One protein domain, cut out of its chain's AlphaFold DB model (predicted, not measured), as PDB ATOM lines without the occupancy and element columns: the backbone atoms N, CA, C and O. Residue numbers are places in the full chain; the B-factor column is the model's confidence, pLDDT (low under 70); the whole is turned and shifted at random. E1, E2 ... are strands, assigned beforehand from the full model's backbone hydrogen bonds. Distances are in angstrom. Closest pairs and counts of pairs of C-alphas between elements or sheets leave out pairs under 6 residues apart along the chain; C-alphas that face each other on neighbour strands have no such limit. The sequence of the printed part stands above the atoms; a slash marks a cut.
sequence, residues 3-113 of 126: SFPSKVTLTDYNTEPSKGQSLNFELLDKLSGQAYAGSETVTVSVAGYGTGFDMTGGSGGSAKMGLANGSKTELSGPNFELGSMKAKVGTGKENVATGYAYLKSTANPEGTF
ATOM      1  N   SER A   3      32.355  17.441  -5.334       89.50
ATOM      2  CA  SER A   3      31.598  17.320  -4.090       89.50
ATOM      3  C   SER A   3      30.111  17.222  -4.423       89.50
ATOM      4  O   SER A   3      29.633  17.942  -5.298       89.50
ATOM      5  N   PHE A   4      29.389  16.318  -3.767       90.94
ATOM      6  CA  PHE A   4      27.958  16.097  -3.976       90.94
ATOM      7  C   PHE A   4      27.321  15.478  -2.721       90.94
ATOM      8  O   PHE A   4      28.030  14.857  -1.922       90.94
ATOM      9  N   PRO A   5      25.999  15.622  -2.502       89.31
ATOM     10  CA  PRO A   5      25.340  15.033  -1.343       89.31
ATOM     11  C   PRO A   5      25.381  13.503  -1.401       89.31
ATOM     12  O   PRO A   5      24.962  12.892  -2.381       89.31
ATOM     13  N   SER A   6      25.818  12.877  -0.309       90.12
ATOM     14  CA  SER A   6      25.820  11.416  -0.160       90.12
ATOM     15  C   SER A   6      24.451  10.843   0.226       90.12
ATOM     16  O   SER A   6      24.216   9.646   0.067       90.12
ATOM     17  N   LYS A   7      23.541  11.683   0.738       93.25
ATOM     18  CA  LYS A   7      22.185  11.309   1.152       93.25
ATOM     19  C   LYS A   7      21.238  12.496   1.014       93.25
ATOM     20  O   LYS A   7      21.588  13.618   1.367       93.25
ATOM     21  N   VAL A   8      20.009  12.214   0.595       93.69
ATOM     22  CA  VAL A   8      18.875  13.141   0.658       93.69
ATOM     23  C   VAL A   8      17.682  12.414   1.264       93.69
ATOM     24  O   VAL A   8      17.501  11.219   1.040       93.69
ATOM     25  N   THR A   9      16.888  13.133   2.055       93.81
ATOM     26  CA  THR A   9      15.625  12.631   2.609       93.81
ATOM     27  C   THR A   9      14.483  13.351   1.913       93.81
ATOM     28  O   THR A   9      14.463  14.577   1.886       93.81
ATOM     29  N   LEU A  10      13.553  12.589   1.346       92.69
ATOM     30  CA  LEU A  10      12.356  13.110   0.698       92.69
ATOM     31  C   LEU A  10      11.144  12.808   1.571       92.69
ATOM     32  O   LEU A  10      11.057  11.734   2.165       92.69
ATOM     33  N   THR A  11      10.219  13.755   1.620       90.75
ATOM     34  CA  THR A  11       8.940  13.638   2.327       90.75
ATOM     35  C   THR A  11       7.786  13.870   1.354       90.75
ATOM     36  O   THR A  11       7.994  14.262   0.202       90.75
ATOM     37  N   ASP A  12       6.561  13.655   1.815       86.44
ATOM     38  CA  ASP A  12       5.320  13.993   1.108       86.44
ATOM     39  C   ASP A  12       5.178  15.494   0.781       86.44
ATOM     40  O   ASP A  12       4.436  15.866  -0.126       86.44
ATOM     41  N   TYR A  13       5.959  16.364   1.424       86.56
ATOM     42  CA  TYR A  13       6.069  17.775   1.051       86.56
ATOM     43  C   TYR A  13       6.911  18.023  -0.214       86.56
ATOM     44  O   TYR A  13       6.860  19.117  -0.778       86.56
ATOM     45  N   ASN A  14       7.683  17.037  -0.688       91.00
ATOM     46  CA  ASN A  14       8.596  17.164  -1.827       91.00
ATOM     47  C   ASN A  14       8.051  16.446  -3.069       91.00
ATOM     48  O   ASN A  14       8.779  15.678  -3.683       91.00
ATOM     49  N   THR A  15       6.780  16.635  -3.431       91.62
ATOM     50  CA  THR A  15       6.096  15.812  -4.457       91.62
ATOM     51  C   THR A  15       6.242  16.283  -5.906       91.62
ATOM     52  O   THR A  15       5.734  15.656  -6.832       91.62
ATOM     53  N   GLU A  16       6.969  17.372  -6.133       92.94
ATOM     54  CA  GLU A  16       7.164  17.978  -7.449       92.94
ATOM     55  C   GLU A  16       8.538  18.663  -7.533       92.94
ATOM     56  O   GLU A  16       9.096  19.030  -6.492       92.94
ATOM     57  N   PRO A  17       9.097  18.884  -8.740       93.44
ATOM     58  CA  PRO A  17      10.424  19.483  -8.897       93.44
ATOM     59  C   PRO A  17      10.610  20.827  -8.173       93.44
ATOM     60  O   PRO A  17      11.663  21.089  -7.582       93.44
ATOM     61  N   SER A  18       9.579  21.679  -8.172       93.69
ATOM     62  CA  SER A  18       9.599  23.000  -7.526       93.69
ATOM     63  C   SER A  18       9.827  22.903  -6.011       93.69
ATOM     64  O   SER A  18      10.557  23.720  -5.451       93.69
ATOM     65  N   LYS A  19       9.308  21.843  -5.378       94.19
ATOM     66  CA  LYS A  19       9.445  21.513  -3.949       94.19
ATOM     67  C   LYS A  19      10.521  20.456  -3.668       94.19
ATOM     68  O   LYS A  19      10.641  19.982  -2.537       94.19
ATOM     69  N   GLY A  20      11.271  20.046  -4.689       94.25
ATOM     70  CA  GLY A  20      12.315  19.036  -4.574       94.25
ATOM     71  C   GLY A  20      13.480  19.490  -3.694       94.25
ATOM     72  O   GLY A  20      13.800  20.677  -3.619       94.25
ATOM     73  N   GLN A  21      14.138  18.524  -3.063       96.25
ATOM     74  CA  GLN A  21      15.354  18.735  -2.285       96.25
ATOM     75  C   GLN A  21      16.548  18.959  -3.208       96.25
ATOM     76  O   GLN A  21      16.748  18.204  -4.161       96.25
ATOM     77  N   SER A  22      17.345  19.988  -2.923       94.38
ATOM     78  CA  SER A  22      18.505  20.353  -3.738       94.38
ATOM     79  C   SER A  22      19.605  19.294  -3.683       94.38
ATOM     80  O   SER A  22      20.017  18.847  -2.614       94.38
ATOM     81  N   LEU A  23      20.133  18.960  -4.855       94.81
ATOM     82  CA  LEU A  23      21.354  18.198  -5.058       94.81
ATOM     83  C   LEU A  23      22.439  19.168  -5.515       94.81
ATOM     84  O   LEU A  23      22.488  19.526  -6.689       94.81
ATOM     85  N   ASN A  24      23.272  19.633  -4.587       93.56
ATOM     86  CA  ASN A  24      24.332  20.585  -4.905       93.56
ATOM     87  C   ASN A  24      25.605  19.841  -5.296       93.56
ATOM     88  O   ASN A  24      26.117  19.038  -4.520       93.56
ATOM     89  N   PHE A  25      26.113  20.140  -6.482       92.31
ATOM     90  CA  PHE A  25      27.375  19.643  -6.998       92.31
ATOM     91  C   PHE A  25      28.366  20.797  -7.044       92.31
ATOM     92  O   PHE A  25      28.011  21.892  -7.479       92.31
ATOM     93  N   GLU A  26      29.595  20.553  -6.607       91.12
ATOM     94  CA  GLU A  26      30.662  21.548  -6.638       91.12
ATOM     95  C   GLU A  26      31.955  20.941  -7.175       91.12
ATOM     96  O   GLU A  26      32.401  19.881  -6.732       91.12
ATOM     97  N   LEU A  27      32.573  21.635  -8.127       89.12
ATOM     98  CA  LEU A  27      33.850  21.255  -8.700       89.12
ATOM     99  C   LEU A  27      34.998  21.840  -7.867       89.12
ATOM    100  O   LEU A  27      35.220  23.053  -7.823       89.12
ATOM    101  N   LEU A  28      35.749  20.944  -7.234       86.94
ATOM    102  CA  LEU A  28      36.887  21.250  -6.376       86.94
ATOM    103  C   LEU A  28      38.203  20.824  -7.030       86.94
ATOM    104  O   LEU A  28      38.274  19.819  -7.744       86.94
ATOM    105  N   ASP A  29      39.272  21.550  -6.744       83.12
ATOM    106  CA  ASP A  29      40.627  21.148  -7.079       83.12
ATOM    107  C   ASP A  29      41.025  19.883  -6.295       83.12
ATOM    108  O   ASP A  29      40.769  19.758  -5.096       83.12
ATOM    109  N   LYS A  30      41.628  18.907  -6.987       78.00
ATOM    110  CA  LYS A  30      41.935  17.588  -6.402       78.00
ATOM    111  C   LYS A  30      43.056  17.645  -5.360       78.00
ATOM    112  O   LYS A  30      43.119  16.749  -4.526       78.00
ATOM    113  N   LEU A  31      43.941  18.638  -5.436       84.50
ATOM    114  CA  LEU A  31      45.132  18.725  -4.590       84.50
ATOM    115  C   LEU A  31      44.881  19.583  -3.349       84.50
ATOM    116  O   LEU A  31      45.352  19.256  -2.266       84.50
ATOM    117  N   SER A  32      44.129  20.669  -3.507       86.25
ATOM    118  CA  SER A  32      43.906  21.672  -2.464       86.25
ATOM    119  C   SER A  32      42.528  21.595  -1.802       86.25
ATOM    120  O   SER A  32      42.333  22.200  -0.749       86.25
ATOM    121  N   GLY A  33      41.559  20.900  -2.412       83.50
ATOM    122  CA  GLY A  33      40.165  20.876  -1.951       83.50
ATOM    123  C   GLY A  33      39.440  22.220  -2.079       83.50
ATOM    124  O   GLY A  33      38.301  22.341  -1.638       83.50
ATOM    125  N   GLN A  34      40.089  23.225  -2.670       85.62
ATOM    126  CA  GLN A  34      39.515  24.543  -2.921       85.62
ATOM    127  C   GLN A  34      38.646  24.531  -4.178       85.62
ATOM    128  O   GLN A  34      38.669  23.581  -4.958       85.62
ATOM    129  N   ALA A  35      37.900  25.611  -4.399       84.06
ATOM    130  CA  ALA A  35      37.148  25.816  -5.630       84.06
ATOM    131  C   ALA A  35      38.068  25.666  -6.861       84.06
ATOM    132  O   ALA A  35      39.131  26.286  -6.932       84.06
ATOM    133  N   TYR A  36      37.669  24.836  -7.826       83.81
ATOM    134  CA  TYR A  36      38.472  24.583  -9.022       83.81
ATOM    135  C   TYR A  36      38.635  25.854  -9.874       83.81
ATOM    136  O   TYR A  36      37.666  26.569 -10.130       83.81
ATOM    137  N   ALA A  37      39.865  26.130 -10.314       80.12
ATOM    138  CA  ALA A  37      40.237  27.364 -11.016       80.12
ATOM    139  C   ALA A  37      40.817  27.128 -12.427       80.12
ATOM    140  O   ALA A  37      41.424  28.034 -12.993       80.12
ATOM    141  N   GLY A  38      40.687  25.912 -12.973       77.94
ATOM    142  CA  GLY A  38      41.173  25.585 -14.321       77.94
ATOM    143  C   GLY A  38      40.245  26.082 -15.435       77.94
ATOM    144  O   GLY A  38      39.559  27.083 -15.274       77.94
ATOM    145  N   SER A  39      40.221  25.393 -16.576       78.44
ATOM    146  CA  SER A  39      39.341  25.712 -17.719       78.44
ATOM    147  C   SER A  39      38.327  24.615 -18.035       78.44
ATOM    148  O   SER A  39      37.458  24.806 -18.887       78.44
ATOM    149  N   GLU A  40      38.429  23.471 -17.358       79.62
ATOM    150  CA  GLU A  40      37.602  22.305 -17.644       79.62
ATOM    151  C   GLU A  40      36.132  22.543 -17.284       79.62
ATOM    152  O   GLU A  40      35.789  23.221 -16.305       79.62
ATOM    153  N   THR A  41      35.258  21.940 -18.086       85.81
ATOM    154  CA  THR A  41      33.829  21.813 -17.788       85.81
ATOM    155  C   THR A  41      33.556  20.383 -17.358       85.81
ATOM    156  O   THR A  41      34.004  19.452 -18.015       85.81
ATOM    157  N   VAL A  42      32.807  20.191 -16.278       88.44
ATOM    158  CA  VAL A  42      32.408  18.867 -15.795       88.44
ATOM    159  C   VAL A  42      30.896  18.765 -15.806       88.44
ATOM    160  O   VAL A  42      30.206  19.488 -15.088       88.44
ATOM    161  N   THR A  43      30.375  17.837 -16.599       90.00
ATOM    162  CA  THR A  43      28.941  17.557 -16.669       90.00
ATOM    163  C   THR A  43      28.562  16.465 -15.678       90.00
ATOM    164  O   THR A  43      29.233  15.433 -15.593       90.00
ATOM    165  N   VAL A  44      27.459  16.672 -14.954       91.81
ATOM    166  CA  VAL A  44      26.837  15.674 -14.080       91.81
ATOM    167  C   VAL A  44      25.651  15.052 -14.799       91.81
ATOM    168  O   VAL A  44      24.672  15.724 -15.124       91.81
ATOM    169  N   SER A  45      25.716  13.743 -14.994       91.25
ATOM    170  CA  SER A  45      24.618  12.951 -15.542       91.25
ATOM    171  C   SER A  45      24.199  11.862 -14.566       91.25
ATOM    172  O   SER A  45      24.972  11.464 -13.693       91.25
ATOM    173  N   VAL A  46      22.967  11.383 -14.692       91.56
ATOM    174  CA  VAL A  46      22.466  10.268 -13.889       91.56
ATOM    175  C   VAL A  46      22.360   8.999 -14.733       91.56
ATOM    176  O   VAL A  46      21.849   9.012 -15.853       91.56
ATOM    177  N   ALA A  47      22.854   7.886 -14.203       86.69
ATOM    178  CA  ALA A  47      22.809   6.607 -14.898       86.69
ATOM    179  C   ALA A  47      21.454   5.911 -14.699       86.69
ATOM    180  O   ALA A  47      20.930   5.852 -13.586       86.69
ATOM    181  N   GLY A  48      20.905   5.338 -15.776       83.56
ATOM    182  CA  GLY A  48      19.718   4.475 -15.715       83.56
ATOM    183  C   GLY A  48      18.415   5.186 -15.340       83.56
ATOM    184  O   GLY A  48      17.479   4.533 -14.884       83.56
ATOM    185  N   TYR A  49      18.344   6.508 -15.498       86.81
ATOM    186  CA  TYR A  49      17.103   7.244 -15.280       86.81
ATOM    187  C   TYR A  49      16.152   7.036 -16.462       86.81
ATOM    188  O   TYR A  49      16.561   7.114 -17.612       86.81
ATOM    189  N   GLY A  50      14.883   6.743 -16.184       85.25
ATOM    190  CA  GLY A  50      13.822   6.685 -17.194       85.25
ATOM    191  C   GLY A  50      12.854   7.847 -17.004       85.25
ATOM    192  O   GLY A  50      13.136   8.980 -17.372       85.25
ATOM    193  N   THR A  51      11.721   7.558 -16.368       86.06
ATOM    194  CA  THR A  51      10.717   8.542 -15.912       86.06
ATOM    195  C   THR A  51      10.729   8.711 -14.385       86.06
ATOM    196  O   THR A  51       9.742   9.134 -13.776       86.06
ATOM    197  N   GLY A  52      11.831   8.293 -13.759       91.25
ATOM    198  CA  GLY A  52      12.020   8.181 -12.316       91.25
ATOM    199  C   GLY A  52      12.644   6.843 -11.915       91.25
ATOM    200  O   GLY A  52      12.789   5.931 -12.729       91.25
ATOM    201  N   PHE A  53      12.995   6.729 -10.639       92.31
ATOM    202  CA  PHE A  53      13.522   5.524 -10.018       92.31
ATOM    203  C   PHE A  53      12.505   4.914  -9.064       92.31
ATOM    204  O   PHE A  53      12.144   5.543  -8.074       92.31
ATOM    205  N   ASP A  54      12.113   3.665  -9.297       92.94
ATOM    206  CA  ASP A  54      11.353   2.922  -8.293       92.94
ATOM    207  C   ASP A  54      12.210   2.727  -7.038       92.94
ATOM    208  O   ASP A  54      13.396   2.361  -7.128       92.94
ATOM    209  N   MET A  55      11.616   3.026  -5.885       92.38
ATOM    210  CA  MET A  55      12.234   2.905  -4.569       92.38
ATOM    211  C   MET A  55      11.806   1.591  -3.913       92.38
ATOM    212  O   MET A  55      10.698   1.106  -4.135       92.38
ATOM    213  N   THR A  56      12.675   1.020  -3.084       92.56
ATOM    214  CA  THR A  56      12.423  -0.248  -2.388       92.56
ATOM    215  C   THR A  56      12.220  -0.022  -0.893       92.56
ATOM    216  O   THR A  56      12.825   0.877  -0.305       92.56
ATOM    217  N   GLY A  57      11.379  -0.846  -0.270       92.06
ATOM    218  CA  GLY A  57      11.038  -0.755   1.150       92.06
ATOM    219  C   GLY A  57       9.548  -0.510   1.368       92.06
ATOM    220  O   GLY A  57       8.731  -0.932   0.552       92.06
ATOM    221  N   GLY A  58       9.230   0.176   2.465       87.88
ATOM    222  CA  GLY A  58       7.863   0.451   2.899       87.88
ATOM    223  C   GLY A  58       7.138  -0.750   3.503       87.88
ATOM    224  O   GLY A  58       7.594  -1.890   3.437       87.88
ATOM    225  N   SER A  59       5.992  -0.466   4.114       86.19
ATOM    226  CA  SER A  59       5.024  -1.462   4.590       86.19
ATOM    227  C   SER A  59       3.809  -1.589   3.665       86.19
ATOM    228  O   SER A  59       3.058  -2.552   3.785       86.19
ATOM    229  N   GLY A  60       3.626  -0.647   2.731       81.56
ATOM    230  CA  GLY A  60       2.535  -0.642   1.759       81.56
ATOM    231  C   GLY A  60       2.725   0.411   0.663       81.56
ATOM    232  O   GLY A  60       3.456   1.385   0.841       81.56
ATOM    233  N   GLY A  61       2.063   0.207  -0.479       85.25
ATOM    234  CA  GLY A  61       2.107   1.130  -1.618       85.25
ATOM    235  C   GLY A  61       3.406   1.080  -2.430       85.25
ATOM    236  O   GLY A  61       4.216   0.162  -2.304       85.25
ATOM    237  N   SER A  62       3.599   2.074  -3.300       87.88
ATOM    238  CA  SER A  62       4.812   2.217  -4.118       87.88
ATOM    239  C   SER A  62       5.289   3.666  -4.159       87.88
ATOM    240  O   SER A  62       4.497   4.578  -4.421       87.88
ATOM    241  N   ALA A  63       6.594   3.863  -3.974       91.62
ATOM    242  CA  ALA A  63       7.257   5.155  -4.088       91.62
ATOM    243  C   ALA A  63       8.198   5.180  -5.298       91.62
ATOM    244  O   ALA A  63       8.981   4.253  -5.519       91.62
ATOM    245  N   LYS A  64       8.155   6.275  -6.058       93.12
ATOM    246  CA  LYS A  64       9.089   6.557  -7.146       93.12
ATOM    247  C   LYS A  64       9.787   7.877  -6.865       93.12
ATOM    248  O   LYS A  64       9.163   8.826  -6.410       93.12
ATOM    249  N   MET A  65      11.079   7.950  -7.140       93.69
ATOM    250  CA  MET A  65      11.859   9.176  -7.033       93.69
ATOM    251  C   MET A  65      12.038   9.804  -8.413       93.69
ATOM    252  O   MET A  65      12.481   9.136  -9.344       93.69
ATOM    253  N   GLY A  66      11.716  11.086  -8.538       94.62
ATOM    254  CA  GLY A  66      12.045  11.906  -9.696       94.62
ATOM    255  C   GLY A  66      13.330  12.701  -9.478       94.62
ATOM    256  O   GLY A  66      13.710  13.000  -8.343       94.62
ATOM    257  N   LEU A  67      13.983  13.058 -10.582       95.19
ATOM    258  CA  LEU A  67      15.115  13.978 -10.616       95.19
ATOM    259  C   LEU A  67      14.836  15.104 -11.608       95.19
ATOM    260  O   LEU A  67      14.282  14.870 -12.678       95.19
ATOM    261  N   ALA A  68      15.242  16.319 -11.261       94.56
ATOM    262  CA  ALA A  68      15.112  17.507 -12.090       94.56
ATOM    263  C   ALA A  68      16.431  18.288 -12.157       94.56
ATOM    264  O   ALA A  68      17.248  18.225 -11.237       94.56
ATOM    265  N   ASN A  69      16.629  19.029 -13.244       93.12
ATOM    266  CA  ASN A  69      17.799  19.887 -13.444       93.12
ATOM    267  C   ASN A  69      17.694  21.216 -12.664       93.12
ATOM    268  O   ASN A  69      16.711  21.472 -11.961       93.12
ATOM    269  N   GLY A  70      18.693  22.091 -12.820       91.50
ATOM    270  CA  GLY A  70      18.751  23.405 -12.159       91.50
ATOM    271  C   GLY A  70      17.548  24.314 -12.414       91.50
ATOM    272  O   GLY A  70      17.176  25.095 -11.539       91.50
ATOM    273  N   SER A  71      16.881  24.140 -13.554       92.06
ATOM    274  CA  SER A  71      15.667  24.869 -13.935       92.06
ATOM    275  C   SER A  71      14.381  24.236 -13.404       92.06
ATOM    276  O   SER A  71      13.296  24.649 -13.804       92.06
ATOM    277  N   LYS A  72      14.474  23.239 -12.510       92.94
ATOM    278  CA  LYS A  72      13.332  22.471 -11.984       92.94
ATOM    279  C   LYS A  72      12.576  21.679 -13.053       92.94
ATOM    280  O   LYS A  72      11.434  21.287 -12.826       92.94
ATOM    281  N   THR A  73      13.202  21.395 -14.187       92.19
ATOM    282  CA  THR A  73      12.607  20.544 -15.218       92.19
ATOM    283  C   THR A  73      12.975  19.098 -14.939       92.19
ATOM    284  O   THR A  73      14.158  18.788 -14.780       92.19
ATOM    285  N   GLU A  74      11.974  18.218 -14.864       92.25
ATOM    286  CA  GLU A  74      12.210  16.783 -14.712       92.25
ATOM    287  C   GLU A  74      13.113  16.271 -15.845       92.25
ATOM    288  O   GLU A  74      12.919  16.606 -17.016       92.25
ATOM    289  N   LEU A  75      14.101  15.450 -15.489       90.56
ATOM    290  CA  LEU A  75      14.940  14.786 -16.474       90.56
ATOM    291  C   LEU A  75      14.082  13.873 -17.350       90.56
ATOM    292  O   LEU A  75      13.201  13.162 -16.879       90.56
ATOM    293  N   SER A  76      14.356  13.862 -18.642       83.62
ATOM    294  CA  SER A  76      13.695  12.963 -19.581       83.62
ATOM    295  C   SER A  76      14.695  12.547 -20.648       83.62
ATOM    296  O   SER A  76      15.621  13.290 -20.981       83.62
ATOM    297  N   GLY A  77      14.562  11.309 -21.129       70.25
ATOM    298  CA  GLY A  77      15.487  10.766 -22.117       70.25
ATOM    299  C   GLY A  77      15.541  11.616 -23.398       70.25
ATOM    300  O   GLY A  77      14.542  12.240 -23.755       70.25
ATOM    301  N   PRO A  78      16.683  11.635 -24.110       66.12
ATOM    302  CA  PRO A  78      17.959  10.983 -23.780       66.12
ATOM    303  C   PRO A  78      18.868  11.822 -22.858       66.12
ATOM    304  O   PRO A  78      19.964  11.384 -22.509       66.12
ATOM    305  N   ASN A  79      18.439  13.024 -22.466       63.66
ATOM    306  CA  ASN A  79      19.280  13.996 -21.773       63.66
ATOM    307  C   ASN A  79      19.154  13.846 -20.251       63.66
ATOM    308  O   ASN A  79      18.437  14.587 -19.583       63.66
ATOM    309  N   PHE A  80      19.898  12.892 -19.692       84.56
ATOM    310  CA  PHE A  80      19.991  12.638 -18.244       84.56
ATOM    311  C   PHE A  80      20.954  13.582 -17.512       84.56
ATOM    312  O   PHE A  80      21.522  13.225 -16.478       84.56
ATOM    313  N   GLU A  81      21.181  14.768 -18.067       89.06
ATOM    314  CA  GLU A  81      22.075  15.776 -17.512       89.06
ATOM    315  C   GLU A  81      21.358  16.584 -16.425       89.06
ATOM    316  O   GLU A  81      20.346  17.235 -16.676       89.06
ATOM    317  N   LEU A  82      21.907  16.560 -15.210       89.25
ATOM    318  CA  LEU A  82      21.450  17.411 -14.107       89.25
ATOM    319  C   LEU A  82      21.969  18.843 -14.253       89.25
ATOM    320  O   LEU A  82      21.283  19.792 -13.867       89.25
ATOM    321  N   GLY A  83      23.168  18.979 -14.811       89.25
ATOM    322  CA  GLY A  83      23.801  20.247 -15.137       89.25
ATOM    323  C   GLY A  83      25.304  20.095 -15.341       89.25
ATOM    324  O   GLY A  83      25.864  19.001 -15.231       89.25
ATOM    325  N   SER A  84      25.962  21.221 -15.586       88.56
ATOM    326  CA  SER A  84      27.406  21.325 -15.772       88.56
ATOM    327  C   SER A  84      28.013  22.327 -14.793       88.56
ATOM    328  O   SER A  84      27.397  23.324 -14.430       88.56
ATOM    329  N   MET A  85      29.227  22.025 -14.341       88.88
ATOM    330  CA  MET A  85      30.069  22.895 -13.523       88.88
ATOM    331  C   MET A  85      31.224  23.346 -14.403       88.88
ATOM    332  O   MET A  85      31.913  22.505 -14.982       88.88
ATOM    333  N   LYS A  86      31.460  24.649 -14.499       80.00
ATOM    334  CA  LYS A  86      32.559  25.189 -15.294       80.00
ATOM    335  C   LYS A  86      33.440  26.071 -14.431       80.00
ATOM    336  O   LYS A  86      32.961  26.887 -13.650       80.00
ATOM    337  N   ALA A  87      34.745  25.900 -14.581       65.56
ATOM    338  CA  ALA A  87      35.693  26.814 -13.978       65.56
ATOM    339  C   ALA A  87      35.595  28.195 -14.624       65.56
ATOM    340  O   ALA A  87      35.517  28.345 -15.846       65.56
ATOM    341  N   LYS A  88      35.595  29.217 -13.785       64.75
ATOM    342  CA  LYS A  88      35.267  30.555 -14.239       64.75
ATOM    343  C   LYS A  88      36.444  31.291 -14.859       64.75
ATOM    344  O   LYS A  88      37.521  31.347 -14.277       64.75
ATOM    345  N   VAL A  89      36.169  32.032 -15.929       54.50
ATOM    346  CA  VAL A  89      36.998  33.163 -16.367       54.50
ATOM    347  C   VAL A  89      36.336  34.454 -15.832       54.50
ATOM    348  O   VAL A  89      35.371  34.922 -16.423       54.50
ATOM    349  N   GLY A  90      36.754  35.017 -14.679       55.41
ATOM    350  CA  GLY A  90      36.242  36.323 -14.167       55.41
ATOM    351  C   GLY A  90      35.660  36.352 -12.731       55.41
ATOM    352  O   GLY A  90      36.243  35.745 -11.834       55.41
ATOM    353  N   THR A  91      34.494  37.003 -12.473       47.53
ATOM    354  CA  THR A  91      33.894  37.241 -11.109       47.53
ATOM    355  C   THR A  91      32.573  36.530 -10.644       47.53
ATOM    356  O   THR A  91      32.327  36.543  -9.447       47.53
ATOM    357  N   GLY A  92      31.779  35.788 -11.442       51.06
ATOM    358  CA  GLY A  92      30.622  34.944 -10.983       51.06
ATOM    359  C   GLY A  92      30.876  33.649 -10.136       51.06
ATOM    360  O   GLY A  92      31.992  33.392  -9.694       51.06
ATOM    361  N   LYS A  93      29.855  32.805  -9.895       58.66
ATOM    362  CA  LYS A  93      29.950  31.462  -9.250       58.66
ATOM    363  C   LYS A  93      29.572  30.373 -10.276       58.66
ATOM    364  O   LYS A  93      28.394  30.072 -10.405       58.66
ATOM    365  N   GLU A  94      30.534  29.814 -11.018       67.19
ATOM    366  CA  GLU A  94      30.266  28.833 -12.106       67.19
ATOM    367  C   GLU A  94      30.695  27.389 -11.774       67.19
ATOM    368  O   GLU A  94      30.350  26.447 -12.485       67.19
ATOM    369  N   ASN A  95      31.364  27.182 -10.639       79.19
ATOM    370  CA  ASN A  95      31.884  25.875 -10.223       79.19
ATOM    371  C   ASN A  95      30.809  24.952  -9.629       79.19
ATOM    372  O   ASN A  95      31.141  23.943  -9.009       79.19
ATOM    373  N   VAL A  96      29.534  25.323  -9.746       87.00
ATOM    374  CA  VAL A  96      28.422  24.653  -9.076       87.00
ATOM    375  C   VAL A  96      27.334  24.288 -10.070       87.00
ATOM    376  O   VAL A  96      27.016  25.058 -10.970       87.00
ATOM    377  N   ALA A  97      26.732  23.123  -9.864       90.50
ATOM    378  CA  ALA A  97      25.495  22.725 -10.512       90.50
ATOM    379  C   ALA A  97      24.499  22.320  -9.428       90.50
ATOM    380  O   ALA A  97      24.872  21.718  -8.422       90.50
ATOM    381  N   THR A  98      23.223  22.629  -9.629       92.56
ATOM    382  CA  THR A  98      22.165  22.203  -8.712       92.56
ATOM    383  C   THR A  98      21.165  21.357  -9.479       92.56
ATOM    384  O   THR A  98      20.599  21.809 -10.465       92.56
ATOM    385  N   GLY A  99      20.948  20.131  -9.019       94.19
ATOM    386  CA  GLY A  99      19.807  19.304  -9.393       94.19
ATOM    387  C   GLY A  99      18.780  19.262  -8.265       94.19
ATOM    388  O   GLY A  99      18.999  19.836  -7.201       94.19
ATOM    389  N   TYR A 100      17.675  18.548  -8.461       95.62
ATOM    390  CA  TYR A 100      16.667  18.357  -7.419       95.62
ATOM    391  C   TYR A 100      16.107  16.942  -7.429       95.62
ATOM    392  O   TYR A 100      15.775  16.417  -8.488       95.62
ATOM    393  N   ALA A 101      15.965  16.349  -6.247       95.75
ATOM    394  CA  ALA A 101      15.270  15.084  -6.043       95.75
ATOM    395  C   ALA A 101      13.895  15.329  -5.422       95.75
ATOM    396  O   ALA A 101      13.744  16.178  -4.542       95.75
ATOM    397  N   TYR A 102      12.886  14.594  -5.871       95.62
ATOM    398  CA  TYR A 102      11.515  14.742  -5.387       95.62
ATOM    399  C   TYR A 102      10.768  13.406  -5.456       95.62
ATOM    400  O   TYR A 102      11.162  12.484  -6.171       95.62
ATOM    401  N   LEU A 103       9.711  13.278  -4.665       93.50
ATOM    402  CA  LEU A 103       8.913  12.071  -4.539       93.50
ATOM    403  C   LEU A 103       7.775  12.081  -5.566       93.50
ATOM    404  O   LEU A 103       6.829  12.850  -5.468       93.50
ATOM    405  N   LYS A 104       7.826  11.176  -6.537       89.25
ATOM    406  CA  LYS A 104       6.727  10.859  -7.454       89.25
ATOM    407  C   LYS A 104       5.886   9.744  -6.830       89.25
ATOM    408  O   LYS A 104       5.944   8.599  -7.270       89.25
ATOM    409  N   SER A 105       5.161  10.023  -5.750       77.38
ATOM    410  CA  SER A 105       4.264   9.016  -5.164       77.38
ATOM    411  C   SER A 105       3.170   8.649  -6.160       77.38
ATOM    412  O   SER A 105       2.431   9.517  -6.613       77.38
ATOM    413  N   THR A 106       3.057   7.364  -6.494       68.25
ATOM    414  CA  THR A 106       2.028   6.873  -7.424       68.25
ATOM    415  C   THR A 106       0.930   6.069  -6.733       68.25
ATOM    416  O   THR A 106      -0.139   5.915  -7.313       68.25
ATOM    417  N   ALA A 107       1.160   5.570  -5.511       80.00
ATOM    418  CA  ALA A 107       0.184   4.751  -4.788       80.00
ATOM    419  C   ALA A 107       0.392   4.805  -3.264       80.00
ATOM    420  O   ALA A 107       0.874   3.830  -2.697       80.00
ATOM    421  N   ASN A 108       0.075   5.946  -2.631       80.56
ATOM    422  CA  ASN A 108       0.046   6.155  -1.168       80.56
ATOM    423  C   ASN A 108       1.098   5.339  -0.388       80.56
ATOM    424  O   ASN A 108       0.739   4.423   0.351       80.56
ATOM    425  N   PRO A 109       2.396   5.608  -0.608       84.56
ATOM    426  CA  PRO A 109       3.456   4.844   0.032       84.56
ATOM    427  C   PRO A 109       3.436   5.032   1.554       84.56
ATOM    428  O   PRO A 109       3.439   6.162   2.040       84.56
ATOM    429  N   GLU A 110       3.483   3.929   2.298       87.25
ATOM    430  CA  GLU A 110       3.580   3.916   3.759       87.25
ATOM    431  C   GLU A 110       4.939   3.363   4.208       87.25
ATOM    432  O   GLU A 110       5.400   2.322   3.733       87.25
ATOM    433  N   GLY A 111       5.585   4.052   5.151       89.56
ATOM    434  CA  GLY A 111       6.873   3.653   5.719       89.56
ATOM    435  C   GLY A 111       8.090   4.266   5.019       89.56
ATOM    436  O   GLY A 111       8.005   5.286   4.338       89.56
ATOM    437  N   THR A 112       9.268   3.677   5.246       92.25
ATOM    438  CA  THR A 112      10.543   4.179   4.703       92.25
ATOM    439  C   THR A 112      10.931   3.441   3.429       92.25
ATOM    440  O   THR A 112      11.047   2.215   3.421       92.25
ATOM    441  N   PHE A 113      11.205   4.210   2.379       93.12
ATOM    442  CA  PHE A 113      11.684   3.722   1.091       93.12
ATOM    443  C   PHE A 113      13.098   4.233   0.826       93.12
ATOM    444  O   PHE A 113      13.462   5.338   1.229       93.12
TER     445      PHE A 113
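AT A GLANCE: This is residues 3 to 113 of the 126 residues of an uncharacterized protein of Dorea sp. D27 (UniProt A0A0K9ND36). With little regular structure, this is an elongated body: a twisted sheet with long E5 between E1 and E3, and a small pair, E2 and E4, with E4 packed on E5 near Val 96. The printed part has 111 residues with five named strands, E1 to E5. Both sheets, E1 - E5 - E3 and E2 - E4, are antiparallel; the class is all strand, with 43 residues in named elements. It is only just loose, close to compact, radius of gyration of the C-alphas 16.0 A, spanning 51 by 27 by 23 A.

IN THESE COORDINATES: Find C-alpha 96 at (28.422, 24.653, -9.076); from there E5, residues 96 to 110, runs 34.8 A to C-alpha 110 at (3.580, 3.916, 3.759) and bends by 100 degrees at residue 107. E1 is residues 21 to 27, 19.7 A; E3 is 60 to 68, 26.1 A; E2 is 41 to 46, 16.7 A; E4 is 81 to 86, 14.3 A.

HOW THE PARTS SIT: Look for N 23 and O 99, 2.7 A, between E1 and E5, N 66 and O 102, 2.8 A, between E3 and E5, and N 44 and O 83, 2.8 A, between E2 and E4. The closest C-alphas of E4 and E5, Met 85 and Val 96, are 5.1 A apart.

THE WHOLE: The C-alphas farthest apart, Gly 60 and Gly 90, are 52.5 A apart. The printed part has no cut; the links E1 to E2, E2 to E3 and E3 to E4 are long. Find pLDDT under 70 at residues 78 to 79, 87 to 94 and 106.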